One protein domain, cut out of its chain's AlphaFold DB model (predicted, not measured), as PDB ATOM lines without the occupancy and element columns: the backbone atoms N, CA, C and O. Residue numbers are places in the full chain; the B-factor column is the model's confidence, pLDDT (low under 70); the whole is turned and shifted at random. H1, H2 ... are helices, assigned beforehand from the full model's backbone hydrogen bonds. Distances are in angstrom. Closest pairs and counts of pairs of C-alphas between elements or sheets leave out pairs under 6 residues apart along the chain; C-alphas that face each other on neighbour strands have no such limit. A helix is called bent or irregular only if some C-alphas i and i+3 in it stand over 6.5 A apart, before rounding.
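What this domain is: This is residues 50 to 172 of the 182 residues of the protein "Phage tail tape measure protein, TP901 family, core region" of Halarsenatibacter silvermanii (UniProt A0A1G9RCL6). Six helices form a flat slab of two rows: H2, H4 and H6 side by side in one, H1, H3 and H5 side by side in the other, with the chain stepping back and forth between the rows and the rows steeply crossed. The printed part has 123 residues, all helix in class, with H1 to H6 in chain order and no named strand. It is compact, with a radius of gyration of the C-alphas of 14.5 A and spans of 43 by 36 by 16 A.

How they stand to each other: Start at H2, residues 72 to 92, the longest helix; it is irregular, C-alphas 73 and 76 being 8.2 A apart, and has a kink of 33 degrees near residue 79. It touches H4, residues 116 to 129, at a shallow tilt of 23 degrees, the same way; the closest C-alphas, of Thr 92 and Lys 125, are 6.0 A apart. H4 touches H6, residues 153 to 172, at a shallow tilt of 3 degrees, the same way, closest at C-alphas 119 and 153, 5.7 A. Now find H3, residues 96 to 110: it touches H4 at a steep tilt of 55 degrees, closest at C-alphas 103 and 120, 6.1 A. H3 also touches H1, residues 52 to 70, closest at C-alphas 66 and 104, 5.5 A, and H5, residues 134 to 148, closest at C-alphas 102 and 135, 4.7 A. H1 and H6 are apart. Every O i to N i+4 pair is within hydrogen-bond range in H3, H4, H5 and H6, against 13 of 15 in H1 and 15 of 17 in H2.

Where its parts are: Find C-alpha 72 at (211.168, 139.699, 125.054); H2 runs 29.6 A from there. H6 runs 28.5 A to C-alpha 172 at (178.184, 126.414, 159.795), and H1 spans 26.7 A.

The domain as a whole: The C-alphas of Glu 73 and Glu 172, the two farthest apart, are 50.0 A apart. The printed part has no cut, and the five links between helices are tight. Look for pLDDT under 70 at residues 50 to 57, 71 to 73 and 170 to 172.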
ATOM      1  N   GLY A  50     196.031 112.755 133.328       34.75
ATOM      2  CA  GLY A  50     196.217 112.036 132.063       34.75
ATOM      3  C   GLY A  50     196.176 112.897 130.799       34.75
ATOM      4  O   GLY A  50     195.100 113.127 130.266       34.75
ATOM      5  N   ALA A  51     197.357 113.310 130.309       34.12
ATOM      6  CA  ALA A  51     197.734 113.485 128.889       34.12
ATOM      7  C   ALA A  51     199.092 114.219 128.795       34.12
ATOM      8  O   ALA A  51     199.169 115.363 128.363       34.12
ATOM      9  N   THR A  52     200.185 113.593 129.235       44.16
ATOM     10  CA  THR A  52     201.471 114.282 129.484       44.16
ATOM     11  C   THR A  52     202.088 114.995 128.273       44.16
ATOM     12  O   THR A  52     202.778 115.988 128.460       44.16
ATOM     13  N   THR A  53     201.827 114.557 127.037       40.25
ATOM     14  CA  THR A  53     202.400 115.188 125.829       40.25
ATOM     15  C   THR A  53     201.548 116.323 125.261       40.25
ATOM     16  O   THR A  53     202.098 117.332 124.832       40.25
ATOM     17  N   LYS A  54     200.214 116.204 125.289       52.84
ATOM     18  CA  LYS A  54     199.305 117.283 124.863       52.84
ATOM     19  C   LYS A  54     199.262 118.421 125.887       52.84
ATOM     20  O   LYS A  54     199.249 119.580 125.503       52.84
ATOM     21  N   VAL A  55     199.326 118.083 127.176       57.28
ATOM     22  CA  VAL A  55     199.344 119.062 128.272       57.28
ATOM     23  C   VAL A  55     200.599 119.937 128.233       57.28
ATOM     24  O   VAL A  55     200.499 121.117 128.537       57.28
ATOM     25  N   ALA A  56     201.758 119.403 127.828       57.59
ATOM     26  CA  ALA A  56     202.978 120.203 127.689       57.59
ATOM     27  C   ALA A  56     202.879 121.219 126.536       57.59
ATOM     28  O   ALA A  56     203.183 122.389 126.739       57.59
ATOM     29  N   GLY A  57     202.387 120.798 125.364       62.22
ATOM     30  CA  GLY A  57     202.198 121.702 124.222       62.22
ATOM     31  C   GLY A  57     201.135 122.777 124.474       62.22
ATOM     32  O   GLY A  57     201.359 123.943 124.168       62.22
ATOM     33  N   ASP A  58     200.010 122.405 125.092       70.19
ATOM     34  CA  ASP A  58     198.949 123.354 125.453       70.19
ATOM     35  C   ASP A  58     199.430 124.336 126.558       70.19
ATOM     36  O   ASP A  58     199.060 125.509 126.559       70.19
ATOM     37  N   PHE A  59     200.303 123.889 127.474       77.31
ATOM     38  CA  PHE A  59     200.931 124.742 128.492       77.31
ATOM     39  C   PHE A  59     201.925 125.743 127.886       77.31
ATOM     40  O   PHE A  59     201.877 126.925 128.223       77.31
ATOM     41  N   GLU A  60     202.788 125.303 126.968       74.81
ATOM     42  CA  GLU A  60     203.726 126.182 126.255       74.81
ATOM     43  C   GLU A  60     202.988 127.267 125.448       74.81
ATOM     44  O   GLU A  60     203.383 128.432 125.481       74.81
ATOM     45  N   GLU A  61     201.874 126.925 124.787       76.25
ATOM     46  CA  GLU A  61     201.027 127.899 124.080       76.25
ATOM     47  C   GLU A  61     200.473 128.972 125.033       76.25
ATOM     48  O   GLU A  61     200.477 130.164 124.716       76.25
ATOM     49  N   LYS A  62     200.049 128.580 126.237       73.88
ATOM     50  CA  LYS A  62     199.540 129.516 127.249       73.88
ATOM     51  C   LYS A  62     200.615 130.385 127.875       73.88
ATOM     52  O   LYS A  62     200.392 131.573 128.104       73.88
ATOM     53  N   MET A  63     201.804 129.837 128.076       78.44
ATOM     54  CA  MET A  63     202.944 130.624 128.527       78.44
ATOM     55  C   MET A  63     203.455 131.572 127.439       78.44
ATOM     56  O   MET A  63     203.963 132.642 127.767       78.44
ATOM     57  N   ALA A  64     203.217 131.281 126.156       74.62
ATOM     58  CA  ALA A  64     203.450 132.246 125.087       74.62
ATOM     59  C   ALA A  64     202.519 133.470 125.190       74.62
ATOM     60  O   ALA A  64     202.978 134.592 124.979       74.62
ATOM     61  N   GLU A  65     201.246 133.299 125.579       74.00
ATOM     62  CA  GLU A  65     200.340 134.430 125.861       74.00
ATOM     63  C   GLU A  65     200.901 135.309 126.998       74.00
ATOM     64  O   GLU A  65     200.958 136.532 126.863       74.00
ATOM     65  N   VAL A  66     201.404 134.696 128.076       73.62
ATOM     66  CA  VAL A  66     202.084 135.397 129.184       73.62
ATOM     67  C   VAL A  66     203.359 136.104 128.710       73.62
ATOM     68  O   VAL A  66     203.577 137.269 129.035       73.62
ATOM     69  N   HIS A  67     204.173 135.448 127.882       72.56
ATOM     70  CA  HIS A  67     205.386 136.028 127.304       72.56
ATOM     71  C   HIS A  67     205.076 137.296 126.497       72.56
ATOM     72  O   HIS A  67     205.778 138.299 126.624       72.56
ATOM     73  N   THR A  68     203.985 137.303 125.722       73.56
ATOM     74  CA  THR A  68     203.589 138.505 124.972       73.56
ATOM     75  C   THR A  68     203.202 139.687 125.864       73.56
ATOM     76  O   THR A  68     203.366 140.827 125.436       73.56
ATOM     77  N   LEU A  69     202.732 139.440 127.096       71.81
ATOM     78  CA  LEU A  69     202.447 140.499 128.069       71.81
ATOM     79  C   LEU A  69     203.723 141.077 128.699       71.81
ATOM     80  O   LEU A  69     203.766 142.272 128.978       71.81
ATOM     81  N   LEU A  70     204.738 140.237 128.934       72.44
ATOM     82  CA  LEU A  70     205.972 140.601 129.647       72.44
ATOM     83  C   LEU A  70     207.073 141.178 128.744       72.44
ATOM     84  O   LEU A  70     208.008 141.797 129.251       72.44
ATOM     85  N   GLY A  71     206.984 140.957 127.431       66.75
ATOM     86  CA  GLY A  71     207.997 141.392 126.471       66.75
ATOM     87  C   GLY A  71     209.245 140.488 126.418       66.75
ATOM     88  O   GLY A  71     209.474 139.668 127.311       66.75
ATOM     89  N   PRO A  72     210.056 140.608 125.349       60.19
ATOM     90  CA  PRO A  72     211.168 139.699 125.054       60.19
ATOM     91  C   PRO A  72     212.362 139.821 126.016       60.19
ATOM     92  O   PRO A  72     213.147 138.886 126.138       60.19
ATOM     93  N   GLU A  73     212.522 140.940 126.726       68.06
ATOM     94  CA  GLU A  73     213.572 141.114 127.744       68.06
ATOM     95  C   GLU A  73     213.363 140.281 129.026       68.06
ATOM     96  O   GLU A  73     214.261 140.207 129.867       68.06
ATOM     97  N   SER A  74     212.211 139.621 129.167       76.50
ATOM     98  CA  SER A  74     211.765 138.973 130.406       76.50
ATOM     99  C   SER A  74     211.954 137.447 130.432       76.50
ATOM    100  O   SER A  74     211.372 136.777 131.284       76.50
ATOM    101  N   GLU A  75     212.774 136.860 129.549       76.19
ATOM    102  CA  GLU A  75     212.936 135.393 129.434       76.19
ATOM    103  C   GLU A  75     213.275 134.690 130.762       76.19
ATOM    104  O   GLU A  75     212.756 133.610 131.048       76.19
ATOM    105  N   GLY A  76     214.138 135.294 131.588       83.25
ATOM    106  CA  GLY A  76     214.491 134.742 132.901       83.25
ATOM    107  C   GLY A  76     213.300 134.714 133.862       83.25
ATOM    108  O   GLY A  76     213.070 133.709 134.531       83.25
ATOM    109  N   ARG A  77     212.500 135.787 133.865       87.50
ATOM    110  CA  ARG A  77     211.290 135.897 134.685       87.50
ATOM    111  C   ARG A  77     210.203 134.929 134.224       87.50
ATOM    112  O   ARG A  77     209.515 134.339 135.046       87.50
ATOM    113  N   ILE A  78     210.069 134.724 132.917       84.06
ATOM    114  CA  ILE A  78     209.080 133.799 132.354       84.06
ATOM    115  C   ILE A  78     209.371 132.364 132.782       84.06
ATOM    116  O   ILE A  78     208.456 131.679 133.225       84.06
ATOM    117  N   LYS A  79     210.636 131.932 132.737       88.06
ATOM    118  CA  LYS A  79     211.028 130.600 133.224       88.06
ATOM    119  C   LYS A  79     210.714 130.406 134.704       88.06
ATOM    120  O   LYS A  79     210.188 129.366 135.079       88.06
ATOM    121  N   GLU A  80     210.978 131.417 135.527       91.25
ATOM    122  CA  GLU A  80     210.626 131.385 136.950       91.25
ATOM    123  C   GLU A  80     209.106 131.249 137.149       91.25
ATOM    124  O   GLU A  80     208.641 130.433 137.941       91.25
ATOM    125  N   LEU A  81     208.304 132.006 136.395       90.94
ATOM    126  CA  LEU A  81     206.844 131.906 136.443       90.94
ATOM    127  C   LEU A  81     206.332 130.541 135.950       90.94
ATOM    128  O   LEU A  81     205.373 130.016 136.514       90.94
ATOM    129  N   GLU A  82     206.970 129.938 134.945       90.19
ATOM    130  CA  GLU A  82     206.657 128.576 134.496       90.19
ATOM    131  C   GLU A  82     206.914 127.529 135.583       90.19
ATOM    132  O   GLU A  82     206.096 126.625 135.773       90.19
ATOM    133  N   GLU A  83     208.050 127.628 136.276       93.12
ATOM    134  CA  GLU A  83     208.401 126.750 137.397       93.12
ATOM    135  C   GLU A  83     207.401 126.922 138.544       93.12
ATOM    136  O   GLU A  83     206.805 125.940 138.986       93.12
ATOM    137  N   ASN A  84     207.090 128.168 138.911       93.44
ATOM    138  CA  ASN A  84     206.085 128.484 139.922       93.44
ATOM    139  C   ASN A  84     204.709 127.881 139.585       93.44
ATOM    140  O   ASN A  84     204.054 127.313 140.457       93.44
ATOM    141  N   VAL A  85     204.256 127.954 138.327       93.75
ATOM    142  CA  VAL A  85     202.980 127.345 137.905       93.75
ATOM    143  C   VAL A  85     203.012 125.815 138.030       93.75
ATOM    144  O   VAL A  85     202.026 125.210 138.461       93.75
ATOM    145  N   LYS A  86     204.133 125.172 137.687       89.50
ATOM    146  CA  LYS A  86     204.295 123.714 137.833       89.50
ATOM    147  C   LYS A  86     204.272 123.292 139.300       89.50
ATOM    148  O   LYS A  86     203.565 122.344 139.641       89.50
ATOM    149  N   ASP A  87     204.966 124.022 140.161       91.56
ATOM    150  CA  ASP A  87     205.008 123.744 141.595       91.56
ATOM    151  C   ASP A  87     203.641 123.983 142.252       91.56
ATOM    152  O   ASP A  87     203.156 123.147 143.019       91.56
ATOM    153  N   MET A  88     202.947 125.061 141.875       91.44
ATOM    154  CA  MET A  88     201.589 125.346 142.345       91.44
ATOM    155  C   MET A  88     200.577 124.281 141.920       91.44
ATOM    156  O   MET A  88     199.677 123.960 142.699       91.44
ATOM    157  N   SER A  89     200.712 123.706 140.723       88.44
ATOM    158  CA  SER A  89     199.866 122.595 140.256       88.44
ATOM    159  C   SER A  89     199.949 121.406 141.213       88.44
ATOM    160  O   SER A  89     198.929 120.861 141.638       88.44
ATOM    161  N   ILE A  90     201.167 121.074 141.653       86.94
ATOM    162  CA  ILE A  90     201.415 120.007 142.627       86.94
ATOM    163  C   ILE A  90     200.859 120.387 144.007       86.94
ATOM    164  O   ILE A  90     200.202 119.567 144.648       86.94
ATOM    165  N   ALA A  91     201.095 121.620 144.461       83.44
ATOM    166  CA  ALA A  91     200.718 122.066 145.804       83.44
ATOM    167  C   ALA A  91     199.201 122.240 145.996       83.44
ATOM    168  O   ALA A  91     198.677 121.984 147.080       83.44
ATOM    169  N   THR A  92     198.491 122.688 144.961       82.62
ATOM    170  CA  THR A  92     197.062 123.049 145.037       82.62
ATOM    171  C   THR A  92     196.139 122.015 144.394       82.62
ATOM    172  O   THR A  92     194.927 122.056 144.610       82.62
ATOM    173  N   GLY A  93     196.682 121.098 143.585       84.81
ATOM    174  CA  GLY A  93     195.907 120.157 142.776       84.81
ATOM    175  C   GLY A  93     195.173 120.803 141.591       84.81
ATOM    176  O   GLY A  93     194.358 120.140 140.948       84.81
ATOM    177  N   LYS A  94     195.424 122.088 141.302       86.56
ATOM    178  CA  LYS A  94     194.900 122.784 140.120       86.56
ATOM    179  C   LYS A  94     195.627 122.327 138.857       86.56
ATOM    180  O   LYS A  94     196.800 121.983 138.895       86.56
ATOM    181  N   SER A  95     194.936 122.336 137.717       88.94
ATOM    182  CA  SER A  95     195.566 122.000 136.438       88.94
ATOM    183  C   SER A  95     196.517 123.111 135.980       88.94
ATOM    184  O   SER A  95     196.320 124.286 136.286       88.94
ATOM    185  N   LEU A  96     197.516 122.747 135.169       87.19
ATOM    186  CA  LEU A  96     198.397 123.725 134.515       87.19
ATOM    187  C   LEU A  96     197.617 124.718 133.639       87.19
ATOM    188  O   LEU A  96     198.015 125.871 133.525       87.19
ATOM    189  N   ASP A  97     196.497 124.290 133.055       84.56
ATOM    190  CA  ASP A  97     195.593 125.150 132.280       84.56
ATOM    191  C   ASP A  97     194.924 126.222 133.161       84.56
ATOM    192  O   ASP A  97     194.983 127.409 132.847       84.56
ATOM    193  N   ASP A  98     194.374 125.835 134.319       87.44
ATOM    194  CA  ASP A  98     193.743 126.778 135.254       87.44
ATOM    195  C   ASP A  98     194.763 127.774 135.828       87.44
ATOM    196  O   ASP A  98     194.481 128.968 135.936       87.44
ATOM    197  N   LEU A  99     195.970 127.299 136.147       93.25
ATOM    198  CA  LEU A  99     197.029 128.130 136.720       93.25
ATOM    199  C   LEU A  99     197.693 129.051 135.696       93.25
ATOM    200  O   LEU A  99     197.959 130.202 136.024       93.25
ATOM    201  N   SER A 100     197.936 128.600 134.464       90.88
ATOM    202  CA  SER A 100     198.490 129.466 133.409       90.88
ATOM    203  C   SER A 100     197.483 130.529 132.961       90.88
ATOM    204  O   SER A 100     197.847 131.698 132.818       90.88
ATOM    205  N   GLY A 101     196.196 130.174 132.842       88.19
ATOM    206  CA  GLY A 101     195.122 131.148 132.644       88.19
ATOM    207  C   GLY A 101     195.001 132.133 133.813       88.19
ATOM    208  O   GLY A 101     194.849 133.337 133.602       88.19
ATOM    209  N   GLY A 102     195.148 131.641 135.045       93.00
ATOM    210  CA  GLY A 102     195.233 132.472 136.243       93.00
ATOM    211  C   GLY A 102     196.426 133.427 136.214       93.00
ATOM    212  O   GLY A 102     196.257 134.614 136.467       93.00
ATOM    213  N   LEU A 103     197.618 132.956 135.845       94.56
ATOM    214  CA  LEU A 103     198.826 133.776 135.765       94.56
ATOM    215  C   LEU A 103     198.660 134.927 134.768       94.56
ATOM    216  O   LEU A 103     198.942 136.079 135.102       94.56
ATOM    217  N   TYR A 104     198.141 134.629 133.572       87.06
ATOM    218  CA  TYR A 104     197.774 135.652 132.593       87.06
ATOM    219  C   TYR A 104     196.824 136.684 133.210       87.06
ATOM    220  O   TYR A 104     197.029 137.891 133.062       87.06
ATOM    221  N   GLN A 105     195.809 136.224 133.947       89.44
ATOM    222  CA  GLN A 105     194.841 137.110 134.584       89.44
ATOM    223  C   GLN A 105     195.460 137.959 135.700       89.44
ATOM    224  O   GLN A 105     195.107 139.130 135.806       89.44
ATOM    225  N   VAL A 106     196.395 137.428 136.498       94.25
ATOM    226  CA  VAL A 106     197.132 138.213 137.503       94.25
ATOM    227  C   VAL A 106     197.883 139.353 136.830       94.25
ATOM    228  O   VAL A 106     197.703 140.508 137.207       94.25
ATOM    229  N   ILE A 107     198.671 139.046 135.799       90.19
ATOM    230  CA  ILE A 107     199.472 140.045 135.084       90.19
ATOM    231  C   ILE A 107     198.565 141.078 134.408       90.19
ATOM    232  O   ILE A 107     198.839 142.272 134.456       90.19
ATOM    233  N   SER A 108     197.450 140.641 133.824       86.25
ATOM    234  CA  SER A 108     196.475 141.535 133.193       86.25
ATOM    235  C   SER A 108     195.766 142.442 134.208       86.25
ATOM    236  O   SER A 108     195.566 143.634 133.962       86.25
ATOM    237  N   ALA A 109     195.391 141.905 135.372       83.81
ATOM    238  CA  ALA A 109     194.623 142.632 136.375       83.81
ATOM    239  C   ALA A 109     195.484 143.557 137.246       83.81
ATOM    240  O   ALA A 109     195.012 144.641 137.595       83.81
ATOM    241  N   PHE A 110     196.699 143.141 137.598       85.50
ATOM    242  CA  PHE A 110     197.559 143.813 138.577       85.50
ATOM    243  C   PHE A 110     198.870 144.350 137.987       85.50
ATOM    244  O   PHE A 110     199.531 145.161 138.631       85.50
ATOM    245  N   GLY A 111     199.229 143.945 136.768       85.31
ATOM    246  CA  GLY A 111     200.578 144.114 136.233       85.31
ATOM    247  C   GLY A 111     201.515 142.988 136.678       85.31
ATOM    248  O   GLY A 111     201.251 142.267 137.644       85.31
ATOM    249  N   GLU A 112     202.619 142.822 135.951       87.12
ATOM    250  CA  GLU A 112     203.706 141.947 136.390       87.12
ATOM    251  C   GLU A 112     204.502 142.627 137.512       87.12
ATOM    252  O   GLU A 112     204.778 143.827 137.460       87.12
ATOM    253  N   SER A 113     204.820 141.857 138.552       90.69
ATOM    254  CA  SER A 113     205.683 142.268 139.655       90.69
ATOM    255  C   SER A 113     206.303 141.048 140.342       90.69
ATOM    256  O   SER A 113     205.923 139.903 140.076       90.69
ATOM    257  N   ALA A 114     207.203 141.291 141.300       90.62
ATOM    258  CA  ALA A 114     207.752 140.243 142.162       90.62
ATOM    259  C   ALA A 114     206.652 139.415 142.859       90.62
ATOM    260  O   ALA A 114     206.801 138.202 142.999       90.62
ATOM    261  N   ASP A 115     205.517 140.042 143.182       93.81
ATOM    262  CA  ASP A 115     204.419 139.432 143.932       93.81
ATOM    263  C   ASP A 115     203.436 138.635 143.060       93.81
ATOM    264  O   ASP A 115     202.555 137.956 143.587       93.81
ATOM    265  N   SER A 116     203.557 138.672 141.727       94.44
ATOM    266  CA  SER A 116     202.592 138.022 140.824       94.44
ATOM    267  C   SER A 116     202.438 136.519 141.093       94.44
ATOM    268  O   SER A 116     201.327 135.994 141.026       94.44
ATOM    269  N   ALA A 117     203.528 135.828 141.440       95.56
ATOM    270  CA  ALA A 117     203.479 134.412 141.802       95.56
ATOM    271  C   ALA A 117     202.728 134.180 143.125       95.56
ATOM    272  O   ALA A 117     201.904 133.274 143.200       95.56
ATOM    273  N   ALA A 118     202.943 135.033 144.131       96.19
ATOM    274  CA  ALA A 118     202.252 134.951 145.418       96.19
ATOM    275  C   ALA A 118     200.749 135.248 145.275       96.19
ATOM    276  O   ALA A 118     199.911 134.518 145.796       96.19
ATOM    277  N   ILE A 119     200.389 136.269 144.489       97.19
ATOM    278  CA  ILE A 119     198.992 136.599 144.171       97.19
ATOM    279  C   ILE A 119     198.303 135.422 143.469       97.19
ATOM    280  O   ILE A 119     197.151 135.100 143.783       97.19
ATOM    281  N   LEU A 120     198.992 134.769 142.527       97.25
ATOM    282  CA  LEU A 120     198.482 133.572 141.863       97.25
ATOM    283  C   LEU A 120     198.278 132.430 142.862       97.25
ATOM    284  O   LEU A 120     197.213 131.817 142.865       97.25
ATOM    285  N   GLU A 121     199.260 132.175 143.724       96.06
ATOM    286  CA  GLU A 121     199.215 131.100 144.714       96.06
ATOM    287  C   GLU A 121     198.050 131.272 145.696       96.06
ATOM    288  O   GLU A 121     197.267 130.338 145.900       96.06
ATOM    289  N   THR A 122     197.885 132.470 146.260       97.00
ATOM    290  CA  THR A 122     196.779 132.812 147.165       97.00
ATOM    291  C   THR A 122     195.429 132.536 146.508       97.00
ATOM    292  O   THR A 122     194.568 131.861 147.079       97.00
ATOM    293  N   ASN A 123     195.252 132.982 145.263       95.50
ATOM    294  CA  ASN A 123     194.005 132.767 144.536       95.50
ATOM    295  C   ASN A 123     193.798 131.309 144.109       95.50
ATOM    296  O   ASN A 123     192.665 130.833 144.116       95.50
ATOM    297  N   ALA A 124     194.860 130.574 143.780       94.56
ATOM    298  CA  ALA A 124     194.780 129.155 143.454       94.56
ATOM    299  C   ALA A 124     194.357 128.322 144.674       94.56
ATOM    300  O   ALA A 124     193.492 127.447 144.559       94.56
ATOM    301  N   LYS A 125     194.900 128.636 145.859       92.19
ATOM    302  CA  LYS A 125     194.493 128.040 147.142       92.19
ATOM    303  C   LYS A 125     193.036 128.361 147.471       92.19
ATOM    304  O   LYS A 125     192.264 127.444 147.753       92.19
ATOM    305  N   ALA A 126     192.636 129.628 147.366       87.56
ATOM    306  CA  ALA A 126     191.255 130.049 147.594       87.56
ATOM    307  C   ALA A 126     190.280 129.356 146.626       87.56
ATOM    308  O   ALA A 126     189.253 128.812 147.036       87.56
ATOM    309  N   ALA A 127     190.641 129.278 145.345       87.00
ATOM    310  CA  ALA A 127     189.867 128.580 144.333       87.00
ATOM    311  C   ALA A 127     189.804 127.066 144.576       87.00
ATOM    312  O   ALA A 127     188.798 126.437 144.253       87.00
ATOM    313  N   ALA A 128     190.867 126.439 145.089       84.88
ATOM    314  CA  ALA A 128     190.850 125.022 145.453       84.88
ATOM    315  C   ALA A 128     189.884 124.781 146.621       84.88
ATOM    316  O   ALA A 128     189.029 123.899 146.541       84.88
ATOM    317  N   ALA A 129     189.958 125.622 147.654       81.25
ATOM    318  CA  ALA A 129     189.118 125.533 148.843       81.25
ATOM    319  C   ALA A 129     187.627 125.804 148.554       81.25
ATOM    320  O   ALA A 129     186.756 125.135 149.108       81.25
ATOM    321  N   GLY A 130     187.325 126.756 147.667       75.69
ATOM    322  CA  GLY A 130     185.961 127.115 147.264       75.69
ATOM    323  C   GLY A 130     185.400 126.327 146.074       75.69
ATOM    324  O   GLY A 130     184.292 126.620 145.632       75.69
ATOM    325  N   MET A 131     186.150 125.361 145.526       74.81
ATOM    326  CA  MET A 131     185.834 124.658 144.269       74.81
ATOM    327  C   MET A 131     185.529 125.592 143.072       74.81
ATOM    328  O   MET A 131     184.652 125.300 142.256       74.81
ATOM    329  N   ALA A 132     186.256 126.706 142.957       84.25
ATOM    330  CA  ALA A 132     186.169 127.675 141.858       84.25
ATOM    331  C   ALA A 132     187.351 127.540 140.876       84.25
ATOM    332  O   ALA A 132     188.277 126.760 141.113       84.25
ATOM    333  N   THR A 133     187.349 128.299 139.776       89.06
ATOM    334  CA  THR A 133     188.553 128.459 138.936       89.06
ATOM    335  C   THR A 133     189.508 129.473 139.567       89.06
ATOM    336  O   THR A 133     189.071 130.381 140.281       89.06
ATOM    337  N   THR A 134     190.811 129.348 139.307       91.56
ATOM    338  CA  THR A 134     191.797 130.322 139.810       91.56
ATOM    339  C   THR A 134     191.521 131.716 139.237       91.56
ATOM    340  O   THR A 134     191.592 132.715 139.952       91.56
ATOM    341  N   THR A 135     191.085 131.781 137.976       89.88
ATOM    342  CA  THR A 135     190.676 133.026 137.304       89.88
ATOM    343  C   THR A 135     189.501 133.711 138.009       89.88
ATOM    344  O   THR A 135     189.538 134.924 138.213       89.88
ATOM    345  N   ASP A 136     188.467 132.966 138.416       88.12
ATOM    346  CA  ASP A 136     187.315 133.542 139.124       88.12
ATOM    347  C   ASP A 136     187.719 134.132 140.480       88.12
ATOM    348  O   ASP A 136     187.265 135.220 140.839       88.12
ATOM    349  N   SER A 137     188.620 133.457 141.202       90.31
ATOM    350  CA  SER A 137     189.171 133.985 142.454       90.31
ATOM    351  C   SER A 137     189.948 135.284 142.221       90.31
ATOM    352  O   SER A 137     189.709 136.269 142.919       90.31
ATOM    353  N   ILE A 138     190.812 135.333 141.199       92.62
ATOM    354  CA  ILE A 138     191.573 136.544 140.840       92.62
ATOM    355  C   ILE A 138     190.636 137.690 140.462       92.62
ATOM    356  O   ILE A 138     190.859 138.840 140.830       92.62
ATOM    357  N   ASN A 139     189.566 137.403 139.731       87.56
ATOM    358  CA  ASN A 139     188.582 138.407 139.350       87.56
ATOM    359  C   ASN A 139     187.856 138.993 140.564       87.56
ATOM    360  O   ASN A 139     187.652 140.205 140.634       87.56
ATOM    361  N   LEU A 140     187.506 138.151 141.537       89.50
ATOM    362  CA  LEU A 140     186.923 138.593 142.798       89.50
ATOM    363  C   LEU A 140     187.902 139.463 143.596       89.50
ATOM    364  O   LEU A 140     187.565 140.593 143.956       89.50
ATOM    365  N   THR A 141     189.107 138.954 143.857       89.06
ATOM    366  CA  THR A 141     190.097 139.661 144.674       89.06
ATOM    367  C   THR A 141     190.545 140.952 143.998       89.06
ATOM    368  O   THR A 141     190.572 141.988 144.658       89.06
ATOM    369  N   SER A 142     190.777 140.958 142.680       88.19
ATOM    370  CA  SER A 142     191.146 142.165 141.921       88.19
ATOM    371  C   SER A 142     190.047 143.223 141.914       88.19
ATOM    372  O   SER A 142     190.340 144.404 142.095       88.19
ATOM    373  N   ALA A 143     188.778 142.838 141.762       89.62
ATOM    374  CA  ALA A 143     187.672 143.790 141.807       89.62
ATOM    375  C   ALA A 143     187.568 144.471 143.182       89.62
ATOM    376  O   ALA A 143     187.402 145.691 143.258       89.62
ATOM    377  N   ILE A 144     187.694 143.697 144.263       87.62
ATOM    378  CA  ILE A 144     187.596 144.204 145.636       87.62
ATOM    379  C   ILE A 144     188.796 145.098 145.968       87.62
ATOM    380  O   ILE A 144     188.616 146.254 146.348       87.62
ATOM    381  N   THR A 145     190.013 144.602 145.771       88.81
ATOM    382  CA  THR A 145     191.259 145.330 146.072       88.81
ATOM    383  C   THR A 145     191.357 146.649 145.295       88.81
ATOM    384  O   THR A 145     191.588 147.710 145.882       88.81
ATOM    385  N   LYS A 146     191.015 146.656 143.996       87.62
ATOM    386  CA  LYS A 146     190.925 147.892 143.194       87.62
ATOM    387  C   LYS A 146     189.857 148.861 143.699       87.62
ATOM    388  O   LYS A 146     190.091 150.072 143.724       87.62
ATOM    389  N   ALA A 147     188.692 148.364 144.121       89.75
ATOM    390  CA  ALA A 147     187.634 149.219 144.660       89.75
ATOM    391  C   ALA A 147     188.102 149.964 145.924       89.75
ATOM    392  O   ALA A 147     187.880 151.178 146.049       89.75
ATOM    393  N   TYR A 148     188.817 149.264 146.809       87.44
ATOM    394  CA  TYR A 148     189.420 149.842 148.012       87.44
ATOM    395  C   TYR A 148     190.676 150.675 147.723       87.44
ATOM    396  O   TYR A 148     190.977 151.598 148.479       87.44
ATOM    397  N   GLY A 149     191.309 150.482 146.565       91.44
ATOM    398  CA  GLY A 149     192.481 151.240 146.127       91.44
ATOM    399  C   GLY A 149     193.797 150.715 146.694       91.44
ATOM    400  O   GLY A 149     194.779 151.450 146.679       91.44
ATOM    401  N   ASP A 150     193.805 149.476 147.177       93.00
ATOM    402  CA  ASP A 150     194.988 148.761 147.639       93.00
ATOM    403  C   ASP A 150     195.035 147.423 146.912       93.00
ATOM    404  O   ASP A 150     194.195 146.564 147.154       93.00
ATOM    405  N   THR A 151     195.974 147.293 145.976       90.94
ATOM    406  CA  THR A 151     196.177 146.101 145.142       90.94
ATOM    407  C   THR A 151     197.439 145.333 145.527       90.94
ATOM    408  O   THR A 151     198.010 144.641 144.687       90.94
ATOM    409  N   SER A 152     197.915 145.503 146.763       94.06
ATOM    410  CA  SER A 152     199.036 144.732 147.299       94.06
ATOM    411  C   SER A 152     198.691 143.245 147.422       94.06
ATOM    412  O   SER A 152     197.521 142.861 147.505       94.06
ATOM    413  N   ALA A 153     199.718 142.393 147.458       95.06
ATOM    414  CA  ALA A 153     199.532 140.968 147.716       95.06
ATOM    415  C   ALA A 153     198.875 140.704 149.082       95.06
ATOM    416  O   ALA A 153     198.017 139.832 149.173       95.06
ATOM    417  N   GLU A 154     199.209 141.507 150.096       96.12
ATOM    418  CA  GLU A 154     198.596 141.462 151.432       96.12
ATOM    419  C   GLU A 154     197.086 141.735 151.358       96.12
ATOM    420  O   GLU A 154     196.284 140.946 151.848       96.12
ATOM    421  N   ALA A 155     196.664 142.776 150.631       95.56
ATOM    422  CA  ALA A 155     195.242 143.056 150.437       95.56
ATOM    423  C   ALA A 155     194.514 141.941 149.660       95.56
ATOM    424  O   ALA A 155     193.338 141.666 149.910       95.56
ATOM    425  N   VAL A 156     195.186 141.288 148.705       96.38
ATOM    426  CA  VAL A 156     194.631 140.123 147.996       96.38
ATOM    427  C   VAL A 156     194.441 138.937 148.946       96.38
ATOM    428  O   VAL A 156     193.396 138.285 148.882       96.38
ATOM    429  N   GLU A 157     195.420 138.668 149.809       96.56
ATOM    430  CA  GLU A 157     195.371 137.618 150.833       96.56
ATOM    431  C   GLU A 157     194.234 137.858 151.826       96.56
ATOM    432  O   GLU A 157     193.373 136.991 151.976       96.56
ATOM    433  N   ASP A 158     194.127 139.067 152.377       96.19
ATOM    434  CA  ASP A 158     193.050 139.447 153.296       96.19
ATOM    435  C   ASP A 158     191.658 139.229 152.685       96.19
ATOM    436  O   ASP A 158     190.740 138.708 153.328       96.19
ATOM    437  N   VAL A 159     191.474 139.614 151.418       94.44
ATOM    438  CA  VAL A 159     190.197 139.423 150.717       94.44
ATOM    439  C   VAL A 159     189.905 137.940 150.488       94.44
ATOM    440  O   VAL A 159     188.759 137.515 150.669       94.44
ATOM    441  N   ALA A 160     190.906 137.152 150.092       91.25
ATOM    442  CA  ALA A 160     190.758 135.714 149.900       91.25
ATOM    443  C   ALA A 160     190.393 135.003 151.216       91.25
ATOM    444  O   ALA A 160     189.463 134.191 151.244       91.25
ATOM    445  N   ASP A 161     191.046 135.374 152.317       90.81
ATOM    446  CA  ASP A 161     190.790 134.838 153.651       90.81
ATOM    447  C   ASP A 161     189.397 135.202 154.163       90.81
ATOM    448  O   ASP A 161     188.676 134.341 154.677       90.81
ATOM    449  N   LEU A 162     188.963 136.452 153.985       90.44
ATOM    450  CA  LEU A 162     187.605 136.875 154.337       90.44
ATOM    451  C   LEU A 162     186.549 136.133 153.510       90.44
ATOM    452  O   LEU A 162     185.518 135.716 154.053       90.44
ATOM    453  N   ALA A 163     186.793 135.930 152.214       83.69
ATOM    454  CA  ALA A 163     185.904 135.154 151.356       83.69
ATOM    455  C   ALA A 163     185.809 133.696 151.832       83.69
ATOM    456  O   ALA A 163     184.706 133.159 151.962       83.69
ATOM    457  N   PHE A 164     186.940 133.076 152.181       81.44
ATOM    458  CA  PHE A 164     186.972 131.721 152.725       81.44
ATOM    459  C   PHE A 164     186.244 131.613 154.073       81.44
ATOM    460  O   PHE A 164     185.407 130.725 154.260       81.44
ATOM    461  N   GLN A 165     186.487 132.546 154.998       83.94
ATOM    462  CA  GLN A 165     185.780 132.614 156.280       83.94
ATOM    463  C   GLN A 165     184.267 132.765 156.088       83.94
ATOM    464  O   GLN A 165     183.491 132.109 156.782       83.94
ATOM    465  N   THR A 166     183.842 133.574 155.118       80.06
ATOM    466  CA  THR A 166     182.422 133.763 154.789       80.06
ATOM    467  C   THR A 166     181.786 132.465 154.294       80.06
ATOM    468  O   THR A 166     180.704 132.100 154.753       80.06
ATOM    469  N   VAL A 167     182.468 131.728 153.409       75.44
ATOM    470  CA  VAL A 167     182.005 130.408 152.952       75.44
ATOM    471  C   VAL A 167     181.891 129.443 154.134       75.44
ATOM    472  O   VAL A 167     180.860 128.787 154.283       75.44
ATOM    473  N   ARG A 168     182.895 129.400 155.020       73.31
ATOM    474  CA  ARG A 168     182.874 128.546 156.216       73.31
ATOM    475  C   ARG A 168     181.697 128.870 157.141       73.31
ATOM    476  O   ARG A 168     180.967 127.961 157.528       73.31
ATOM    477  N   LEU A 169     181.465 130.150 157.436       73.69
ATOM    478  CA  LEU A 169     180.326 130.601 158.245       73.69
ATOM    479  C   LEU A 169     178.977 130.274 157.589       73.69
ATOM    480  O   LEU A 169     178.015 129.977 158.292       73.69
ATOM    481  N   GLY A 170     178.889 130.308 156.258       68.19
ATOM    482  CA  GLY A 170     177.691 129.892 155.525       68.19
ATOM    483  C   GLY A 170     177.387 128.398 155.677       68.19
ATOM    484  O   GLY A 170     176.230 128.028 155.862       68.19
ATOM    485  N   TYR A 171     178.420 127.548 155.664       59.12
ATOM    486  CA  TYR A 171     178.280 126.115 155.941       59.12
ATOM    487  C   TYR A 171     177.904 125.833 157.404       59.12
ATOM    488  O   TYR A 171     177.048 124.986 157.654       59.12
ATOM    489  N   GLU A 172     178.500 126.550 158.363       58.16
ATOM    490  CA  GLU A 172     178.184 126.414 159.795       58.16
ATOM    491  C   GLU A 172     176.753 126.883 160.135       58.16
ATOM    492  O   GLU A 172     176.123 126.316 161.025       58.16
TER     493      GLU A 172